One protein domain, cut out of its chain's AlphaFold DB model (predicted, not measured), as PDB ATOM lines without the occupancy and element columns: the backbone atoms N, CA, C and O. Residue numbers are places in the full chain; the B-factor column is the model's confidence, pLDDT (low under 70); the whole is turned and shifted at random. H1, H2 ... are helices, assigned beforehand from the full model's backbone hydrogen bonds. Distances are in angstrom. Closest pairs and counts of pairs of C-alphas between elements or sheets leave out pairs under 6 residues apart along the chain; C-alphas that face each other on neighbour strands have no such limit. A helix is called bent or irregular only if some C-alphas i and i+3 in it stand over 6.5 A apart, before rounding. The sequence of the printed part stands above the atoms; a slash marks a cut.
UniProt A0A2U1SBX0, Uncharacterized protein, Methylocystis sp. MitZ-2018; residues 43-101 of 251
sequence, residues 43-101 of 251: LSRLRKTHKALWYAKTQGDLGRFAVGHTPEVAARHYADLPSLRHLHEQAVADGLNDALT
ATOM      1  N   LEU A  43       0.445  46.767  35.967       80.94
ATOM      2  CA  LEU A  43       0.738  46.797  34.523       80.94
ATOM      3  C   LEU A  43       2.176  47.237  34.208       80.94
ATOM      4  O   LEU A  43       2.795  46.746  33.264       80.94
ATOM      5  N   SER A  44       2.754  48.113  35.035       76.56
ATOM      6  CA  SER A  44       4.156  48.534  34.921       76.56
ATOM      7  C   SER A  44       5.151  47.378  35.107       76.56
ATOM      8  O   SER A  44       6.242  47.412  34.533       76.56
ATOM      9  N   ARG A  45       4.782  46.332  35.859       80.81
ATOM     10  CA  ARG A  45       5.604  45.129  36.057       80.81
ATOM     11  C   ARG A  45       5.499  44.149  34.892       80.81
ATOM     12  O   ARG A  45       6.503  43.516  34.581       80.81
ATOM     13  N   LEU A  46       4.368  44.096  34.183       83.69
ATOM     14  CA  LEU A  46       4.205  43.223  33.008       83.69
ATOM     15  C   LEU A  46       5.266  43.493  31.937       83.69
ATOM     16  O   LEU A  46       5.854  42.560  31.393       83.69
ATOM     17  N   ARG A  47       5.578  44.772  31.685       80.69
ATOM     18  CA  ARG A  47       6.645  45.150  30.746       80.69
ATOM     19  C   ARG A  47       8.011  44.624  31.190       80.69
ATOM     20  O   ARG A  47       8.778  44.171  30.343       80.69
ATOM     21  N   LYS A  48       8.316  44.671  32.493       80.50
ATOM     22  CA  LYS A  48       9.572  44.137  33.039       80.50
ATOM     23  C   LYS A  48       9.640  42.619  32.891       80.50
ATOM     24  O   LYS A  48      10.643  42.127  32.392       80.50
ATOM     25  N   THR A  49       8.567  41.903  33.228       83.81
ATOM     26  CA  THR A  49       8.494  40.442  33.071       83.81
ATOM     27  C   THR A  49       8.657  40.025  31.614       83.81
ATOM     28  O   THR A  49       9.486  39.173  31.312       83.81
ATOM     29  N   HIS A  50       7.934  40.667  30.689       85.75
ATOM     30  CA  HIS A  50       8.067  40.390  29.258       85.75
ATOM     31  C   HIS A  50       9.504  40.601  28.768       85.75
ATOM     32  O   HIS A  50      10.035  39.770  28.036       85.75
ATOM     33  N   LYS A  51      10.155  41.692  29.194       83.94
ATOM     34  CA  LYS A  51      11.551  41.958  28.845       83.94
ATOM     35  C   LYS A  51      12.492  40.908  29.444       83.94
ATOM     36  O   LYS A  51      13.278  40.345  28.698       83.94
ATOM     37  N   ALA A  52      12.362  40.553  30.718       83.00
ATOM     38  CA  ALA A  52      13.192  39.505  31.317       83.00
ATOM     39  C   ALA A  52      13.061  38.157  30.576       83.00
ATOM     40  O   ALA A  52      14.066  37.530  30.250       83.00
ATOM     41  N   LEU A  53      11.833  37.752  30.227       84.31
ATOM     42  CA  LEU A  53      11.583  36.541  29.435       84.31
ATOM     43  C   LEU A  53      12.175  36.636  28.023       84.31
ATOM     44  O   LEU A  53      12.724  35.660  27.518       84.31
ATOM     45  N   TRP A  54      12.086  37.807  27.384       84.62
ATOM     46  CA  TRP A  54      12.693  38.037  26.074       84.62
ATOM     47  C   TRP A  54      14.222  37.950  26.135       84.62
ATOM     48  O   TRP A  54      14.807  37.273  25.298       84.62
ATOM     49  N   TYR A  55      14.856  38.554  27.146       83.88
ATOM     50  CA  TYR A  55      16.305  38.485  27.367       83.88
ATOM     51  C   TYR A  55      16.790  37.047  27.567       83.88
ATOM     52  O   TYR A  55      17.772  36.627  26.955       83.88
ATOM     53  N   ALA A  56      16.060  36.266  28.370       84.38
ATOM     54  CA  ALA A  56      16.342  34.849  28.558       84.38
ATOM     55  C   ALA A  56      16.196  34.060  27.246       84.38
ATOM     56  O   ALA A  56      17.067  33.266  26.899       84.38
ATOM     57  N   LYS A  57      15.140  34.327  26.465       85.19
ATOM     58  CA  LYS A  57      14.924  33.696  25.154       85.19
ATOM     59  C   LYS A  57      16.025  34.036  24.145       85.19
ATOM     60  O   LYS A  57      16.344  33.210  23.296       85.19
ATOM     61  N   THR A  58      16.604  35.232  24.224       83.00
ATOM     62  CA  THR A  58      17.737  35.648  23.387       83.00
ATOM     63  C   THR A  58      19.093  35.276  23.988       83.00
ATOM     64  O   THR A  58      20.100  35.792  23.519       83.00
ATOM     65  N   GLN A  59      19.127  34.418  25.018       80.44
ATOM     66  CA  GLN A  59      20.348  33.974  25.702       80.44
ATOM     67  C   GLN A  59      21.266  35.129  26.120       80.44
ATOM     68  O   GLN A  59      22.483  35.066  25.996       80.44
ATOM     69  N   GLY A  60      20.671  36.224  26.586       78.25
ATOM     70  CA  GLY A  60      21.423  37.370  27.072       78.25
ATOM     71  C   GLY A  60      21.963  38.325  25.997       78.25
ATOM     72  O   GLY A  60      22.651  39.288  26.342       78.25
ATOM     73  N   ASP A  61      21.630  38.124  24.715       81.94
ATOM     74  CA  ASP A  61      22.020  39.033  23.627       81.94
ATOM     75  C   ASP A  61      21.379  40.421  23.810       81.94
ATOM     76  O   ASP A  61      20.187  40.631  23.556       81.94
ATOM     77  N   LEU A  62      22.197  41.391  24.231       77.69
ATOM     78  CA  LEU A  62      21.772  42.771  24.467       77.69
ATOM     79  C   LEU A  62      21.333  43.497  23.187       77.69
ATOM     80  O   LEU A  62      20.444  44.347  23.255       77.69
ATOM     81  N   GLY A  63      21.901  43.165  22.025       77.06
ATOM     82  CA  GLY A  63      21.556  43.791  20.745       77.06
ATOM     83  C   GLY A  63      20.157  43.400  20.272       77.06
ATOM     84  O   GLY A  63      19.380  44.249  19.835       77.06
ATOM     85  N   ARG A  64      19.787  42.128  20.444       74.31
ATOM     86  CA  ARG A  64      18.427  41.618  20.178       74.31
ATOM     87  C   ARG A  64      17.422  42.017  21.257       74.31
ATOM     88  O   ARG A  64      16.209  42.012  21.028       74.31
ATOM     89  N   PHE A  65      17.919  42.351  22.441       74.00
ATOM     90  CA  PHE A  65      17.111  42.695  23.598       74.00
ATOM     91  C   PHE A  65      16.728  44.182  23.677       74.00
ATOM     92  O   PHE A  65      15.593  44.508  24.060       74.00
ATOM     93  N   ALA A  66      17.637  45.078  23.276       75.88
ATOM     94  CA  ALA A  66      17.514  46.537  23.360       75.88
ATOM     95  C   ALA A  66      16.509  47.148  22.356       75.88
ATOM     96  O   ALA A  66      16.701  48.232  21.813       75.88
ATOM     97  N   VAL A  67      15.387  46.472  22.106       71.62
ATOM     98  CA  VAL A  67      14.308  46.988  21.260       71.62
ATOM     99  C   VAL A  67      13.502  48.034  22.034       71.62
ATOM    100  O   VAL A  67      12.793  47.703  22.994       71.62
ATOM    101  N   GLY A  68      13.585  49.288  21.584       73.38
ATOM    102  CA  GLY A  68      12.826  50.424  22.120       73.38
ATOM    103  C   GLY A  68      13.518  51.209  23.240       73.38
ATOM    104  O   GLY A  68      12.868  52.053  23.858       73.38
ATOM    105  N   HIS A  69      14.800  50.939  23.515       75.75
ATOM    106  CA  HIS A  69      15.643  51.663  24.477       75.75
ATOM    107  C   HIS A  69      17.102  51.658  24.011       75.75
ATOM    108  O   HIS A  69      17.458  50.914  23.103       75.75
ATOM    109  N   THR A  70      17.969  52.432  24.665       83.25
ATOM    110  CA  THR A  70      19.417  52.272  24.471       83.25
ATOM    111  C   THR A  70      19.907  50.961  25.110       83.25
ATOM    112  O   THR A  70      19.308  50.501  26.091       83.25
ATOM    113  N   PRO A  71      21.013  50.367  24.621       82.06
ATOM    114  CA  PRO A  71      21.616  49.183  25.238       82.06
ATOM    115  C   PRO A  71      21.940  49.366  26.726       82.06
ATOM    116  O   PRO A  71      21.734  48.452  27.517       82.06
ATOM    117  N   GLU A  72      22.371  50.565  27.129       82.75
ATOM    118  CA  GLU A  72      22.665  50.892  28.530       82.75
ATOM    119  C   GLU A  72      21.416  50.811  29.423       82.75
ATOM    120  O   GLU A  72      21.455  50.227  30.507       82.75
ATOM    121  N   VAL A  73      20.282  51.343  28.951       83.00
ATOM    122  CA  VAL A  73      18.994  51.263  29.661       83.00
ATOM    123  C   VAL A  73      18.506  49.818  29.733       83.00
ATOM    124  O   VAL A  73      18.015  49.384  30.777       83.00
ATOM    125  N   ALA A  74      18.652  49.068  28.639       81.88
ATOM    126  CA  ALA A  74      18.296  47.657  28.585       81.88
ATOM    127  C   ALA A  74      19.103  46.847  29.615       81.88
ATOM    128  O   ALA A  74      18.513  46.129  30.424       81.88
ATOM    129  N   ALA A  75      20.424  47.043  29.655       82.00
ATOM    130  CA  ALA A  75      21.319  46.376  30.591       82.00
ATOM    131  C   ALA A  75      20.954  46.679  32.055       82.00
ATOM    132  O   ALA A  75      20.640  45.767  32.816       82.00
ATOM    133  N   ARG A  76      20.905  47.963  32.439       81.19
ATOM    134  CA  ARG A  76      20.722  48.369  33.846       81.19
ATOM    135  C   ARG A  76      19.340  48.081  34.421       81.19
ATOM    136  O   ARG A  76      19.217  47.841  35.614       81.19
ATOM    137  N   HIS A  77      18.283  48.192  33.619       77.19
ATOM    138  CA  HIS A  77      16.915  48.172  34.153       77.19
ATOM    139  C   HIS A  77      16.141  46.891  33.860       77.19
ATOM    140  O   HIS A  77      15.069  46.694  34.444       77.19
ATOM    141  N   TYR A  78      16.643  46.052  32.951       74.81
ATOM    142  CA  TYR A  78      15.911  44.876  32.498       74.81
ATOM    143  C   TYR A  78      16.761  43.610  32.320       74.81
ATOM    144  O   TYR A  78      16.172  42.532  32.341       74.81
ATOM    145  N   ALA A  79      18.086  43.715  32.160       79.94
ATOM    146  CA  ALA A  79      18.982  42.554  32.171       79.94
ATOM    147  C   ALA A  79      19.525  42.274  33.582       79.94
ATOM    148  O   ALA A  79      19.536  41.125  34.006       79.94
ATOM    149  N   ASP A  80      19.880  43.313  34.348       83.62
ATOM    150  CA  ASP A  80      20.369  43.192  35.729       83.62
ATOM    151  C   ASP A  80      19.234  42.903  36.735       83.62
ATOM    152  O   ASP A  80      18.769  43.764  37.485       83.62
ATOM    153  N   LEU A  81      18.707  41.678  36.684       84.31
ATOM    154  CA  LEU A  81      17.671  41.175  37.584       84.31
ATOM    155  C   LEU A  81      18.165  39.912  38.300       84.31
ATOM    156  O   LEU A  81      18.749  39.044  37.647       84.31
ATOM    157  N   PRO A  82      17.842  39.714  39.596       86.19
ATOM    158  CA  PRO A  82      18.226  38.501  40.322       86.19
ATOM    159  C   PRO A  82      17.786  37.201  39.634       86.19
ATOM    160  O   PRO A  82      18.528  36.226  39.624       86.19
ATOM    161  N   SER A  83      16.613  37.199  38.991       83.56
ATOM    162  CA  SER A  83      16.094  36.043  38.246       83.56
ATOM    163  C   SER A  83      16.925  35.673  37.009       83.56
ATOM    164  O   SER A  83      16.830  34.548  36.528       83.56
ATOM    165  N   LEU A  84      17.729  36.601  36.483       86.94
ATOM    166  CA  LEU A  84      18.576  36.412  35.299       86.94
ATOM    167  C   LEU A  84      20.042  36.133  35.656       86.94
ATOM    168  O   LEU A  84      20.843  35.866  34.766       86.94
ATOM    169  N   ARG A  85      20.392  36.143  36.949       87.31
ATOM    170  CA  ARG A  85      21.767  35.970  37.436       87.31
ATOM    171  C   ARG A  85      22.458  34.728  36.873       87.31
ATOM    172  O   ARG A  85      23.604  34.825  36.451       87.31
ATOM    173  N   HIS A  86      21.739  33.611  36.792       86.38
ATOM    174  CA  HIS A  86      22.255  32.359  36.237       86.38
ATOM    175  C   HIS A  86      22.758  32.499  34.787       86.38
ATOM    176  O   HIS A  86      23.754  31.881  34.433       86.38
ATOM    177  N   LEU A  87      22.126  33.341  33.955       87.06
ATOM    178  CA  LEU A  87      22.582  33.593  32.581       87.06
ATOM    179  C   LEU A  87      23.883  34.396  32.556       87.06
ATOM    180  O   LEU A  87      24.753  34.128  31.734       87.06
ATOM    181  N   HIS A  88      24.032  35.371  33.456       88.25
ATOM    182  CA  HIS A  88      25.263  36.153  33.561       88.25
ATOM    183  C   HIS A  88      26.420  35.300  34.085       88.25
ATOM    184  O   HIS A  88      27.522  35.366  33.550       88.25
ATOM    185  N   GLU A  89      26.166  34.489  35.112       89.94
ATOM    186  CA  GLU A  89      27.156  33.565  35.669       89.94
ATOM    187  C   GLU A  89      27.591  32.535  34.624       89.94
ATOM    188  O   GLU A  89      28.790  32.304  34.471       89.94
ATOM    189  N   GLN A  90      26.649  32.005  33.833       86.62
ATOM    190  CA  GLN A  90      26.968  31.136  32.702       86.62
ATOM    191  C   GLN A  90      27.820  31.860  31.652       86.62
ATOM    192  O   GLN A  90      28.852  31.336  31.258       86.62
ATOM    193  N   ALA A  91      27.456  33.081  31.250       87.19
ATOM    194  CA  ALA A  91      28.225  33.845  30.265       87.19
ATOM    195  C   ALA A  91      29.660  34.151  30.737       87.19
ATOM    196  O   ALA A  91      30.601  34.108  29.943       87.19
ATOM    197  N   VAL A  92      29.849  34.436  32.031       90.88
ATOM    198  CA  VAL A  92      31.184  34.601  32.630       90.88
ATOM    199  C   VAL A  92      31.953  33.281  32.604       90.88
ATOM    200  O   VAL A  92      33.121  33.272  32.215       90.88
ATOM    201  N   ALA A  93      31.318  32.172  32.989       88.12
ATOM    202  CA  ALA A  93      31.942  30.853  32.956       88.12
ATOM    203  C   ALA A  93      32.356  30.458  31.529       88.12
ATOM    204  O   ALA A  93      33.487  30.017  31.328       88.12
ATOM    205  N   ASP A  94      31.488  30.679  30.543       86.06
ATOM    206  CA  ASP A  94      31.755  30.423  29.127       86.06
ATOM    207  C   ASP A  94      32.931  31.271  28.633       86.06
ATOM    208  O   ASP A  94      33.898  30.729  28.104       86.06
ATOM    209  N   GLY A  95      32.928  32.581  28.907       88.44
ATOM    210  CA  GLY A  95      34.025  33.470  28.515       88.44
ATOM    211  C   GLY A  95      35.372  33.091  29.141       88.44
ATOM    212  O   GLY A  95      36.406  33.134  28.469       88.44
ATOM    213  N   LEU A  96      35.384  32.676  30.413       90.38
ATOM    214  CA  LEU A  96      36.594  32.175  31.073       90.38
ATOM    215  C   LEU A  96      37.064  30.844  30.469       90.38
ATOM    216  O   LEU A  96      38.265  30.658  30.261       90.38
ATOM    217  N   ASN A  97      36.139  29.935  30.153       84.62
ATOM    218  CA  ASN A  97      36.447  28.658  29.510       84.62
ATOM    219  C   ASN A  97      36.983  28.836  28.083       84.62
ATOM    220  O   ASN A  97      37.923  28.135  27.696       84.62
ATOM    221  N   ASP A  98      36.440  29.786  27.323       85.00
ATOM    222  CA  ASP A  98      36.901  30.137  25.979       85.00
ATOM    223  C   ASP A  98      38.307  30.735  26.021       85.00
ATOM    224  O   ASP A  98      39.190  30.312  25.269       85.00
ATOM    225  N   ALA A  99      38.554  31.666  26.949       87.06
ATOM    226  CA  ALA A  99      39.877  32.245  27.157       87.06
ATOM    227  C   ALA A  99      40.908  31.172  27.537       87.06
ATOM    228  O   ALA A  99      41.998  31.124  26.961       87.06
ATOM    229  N   LEU A 100      40.551  30.273  28.461       84.44
ATOM    230  CA  LEU A 100      41.413  29.168  28.873       84.44
ATOM    231  C   LEU A 100      41.683  28.208  27.711       84.44
ATOM    232  O   LEU A 100      42.830  27.836  27.469       84.44
ATOM    233  N   THR A 101      40.645  27.834  26.962       80.25
ATOM    234  CA  THR A 101      40.768  26.964  25.790       80.25
ATOM    235  C   THR A 101      41.675  27.585  24.739       80.25
ATOM    236  O   THR A 101      42.599  26.921  24.286       80.25
TER     237      THR A 101
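AT A GLANCE: This is residues 43 to 101 of the 251 residues of an uncharacterized protein of Methylocystis sp. MitZ-2018 (UniProt A0A2U1SBX0). The longest helix, H4, sticks out with residues 92 to 101 as an arm from a small body in which H3 stands about perpendicular to H1, meeting it near Tyr 78, and the short H2 packs on both. H1 and H4 run nearly the same way and overlap only near the end of H1 and the beginning of H4, and together they make the long axis. The printed part has 59 residues with four named helices, H1 to H4 in chain order, and no named strand; its class is all helix. It is only just compact, close to loose, with a radius of gyration of the C-alphas of 12.4 A and spans of 45 by 21 by 17 A.

HOW THE PARTS SIT: H4, residues 82 to 101, only just touches H1, residues 43 to 57, with 3 pairs of C-alphas within 8 A, through residues 84 to 87 and 52 to 56 alone. The closest C-alphas are those of Leu 84 and Ala 56, 7.3 A apart, and the lines stand at a shallow tilt of 22 degrees, the same way. H3, residues 71 to 79, touches H1 about perpendicular, at 77 degrees, with the C-alphas of Tyr 78 and Ala 52 closest at 6.1 A. H2, residues 62 to 65, touches H1, where residues 51 to 55 alone take part, closest at the C-alphas of Phe 65 and Tyr 55, 5.7 A. H2 also touches H3, closest at the C-alphas of Leu 62 and Pro 71, 6.5 A. H2 and H4 are apart, and H3 and H4 meet only through their link. Every O i to N i+4 pair is within hydrogen-bond range in H3, 9 of 11 in H1 and 14 of 16 in H4; H2 is too short for one.

IN THESE COORDINATES: H4 is 29.2 A long and ends at C-alpha 101 (40.768, 26.964, 25.790); it is irregular, with C-alphas 83 and 86 7.5 A apart. H1, 21.5 A, begins at C-alpha 43 (0.738, 46.797, 34.523). H3 is 9.9 A long and neither bent nor irregular, but only just: C-alphas 76 and 79 are 6.3 A apart. H2 measures 4.7 A.

THE WHOLE: The C-alphas of Leu 43 and Thr 101, the two farthest apart, are 45.5 A apart. Without residues 92 to 101, which stand free, the body spans 30 by 20 by 17 A. The three links are tight, the printed part has no cut, and no printed residue is under 70 in pLDDT.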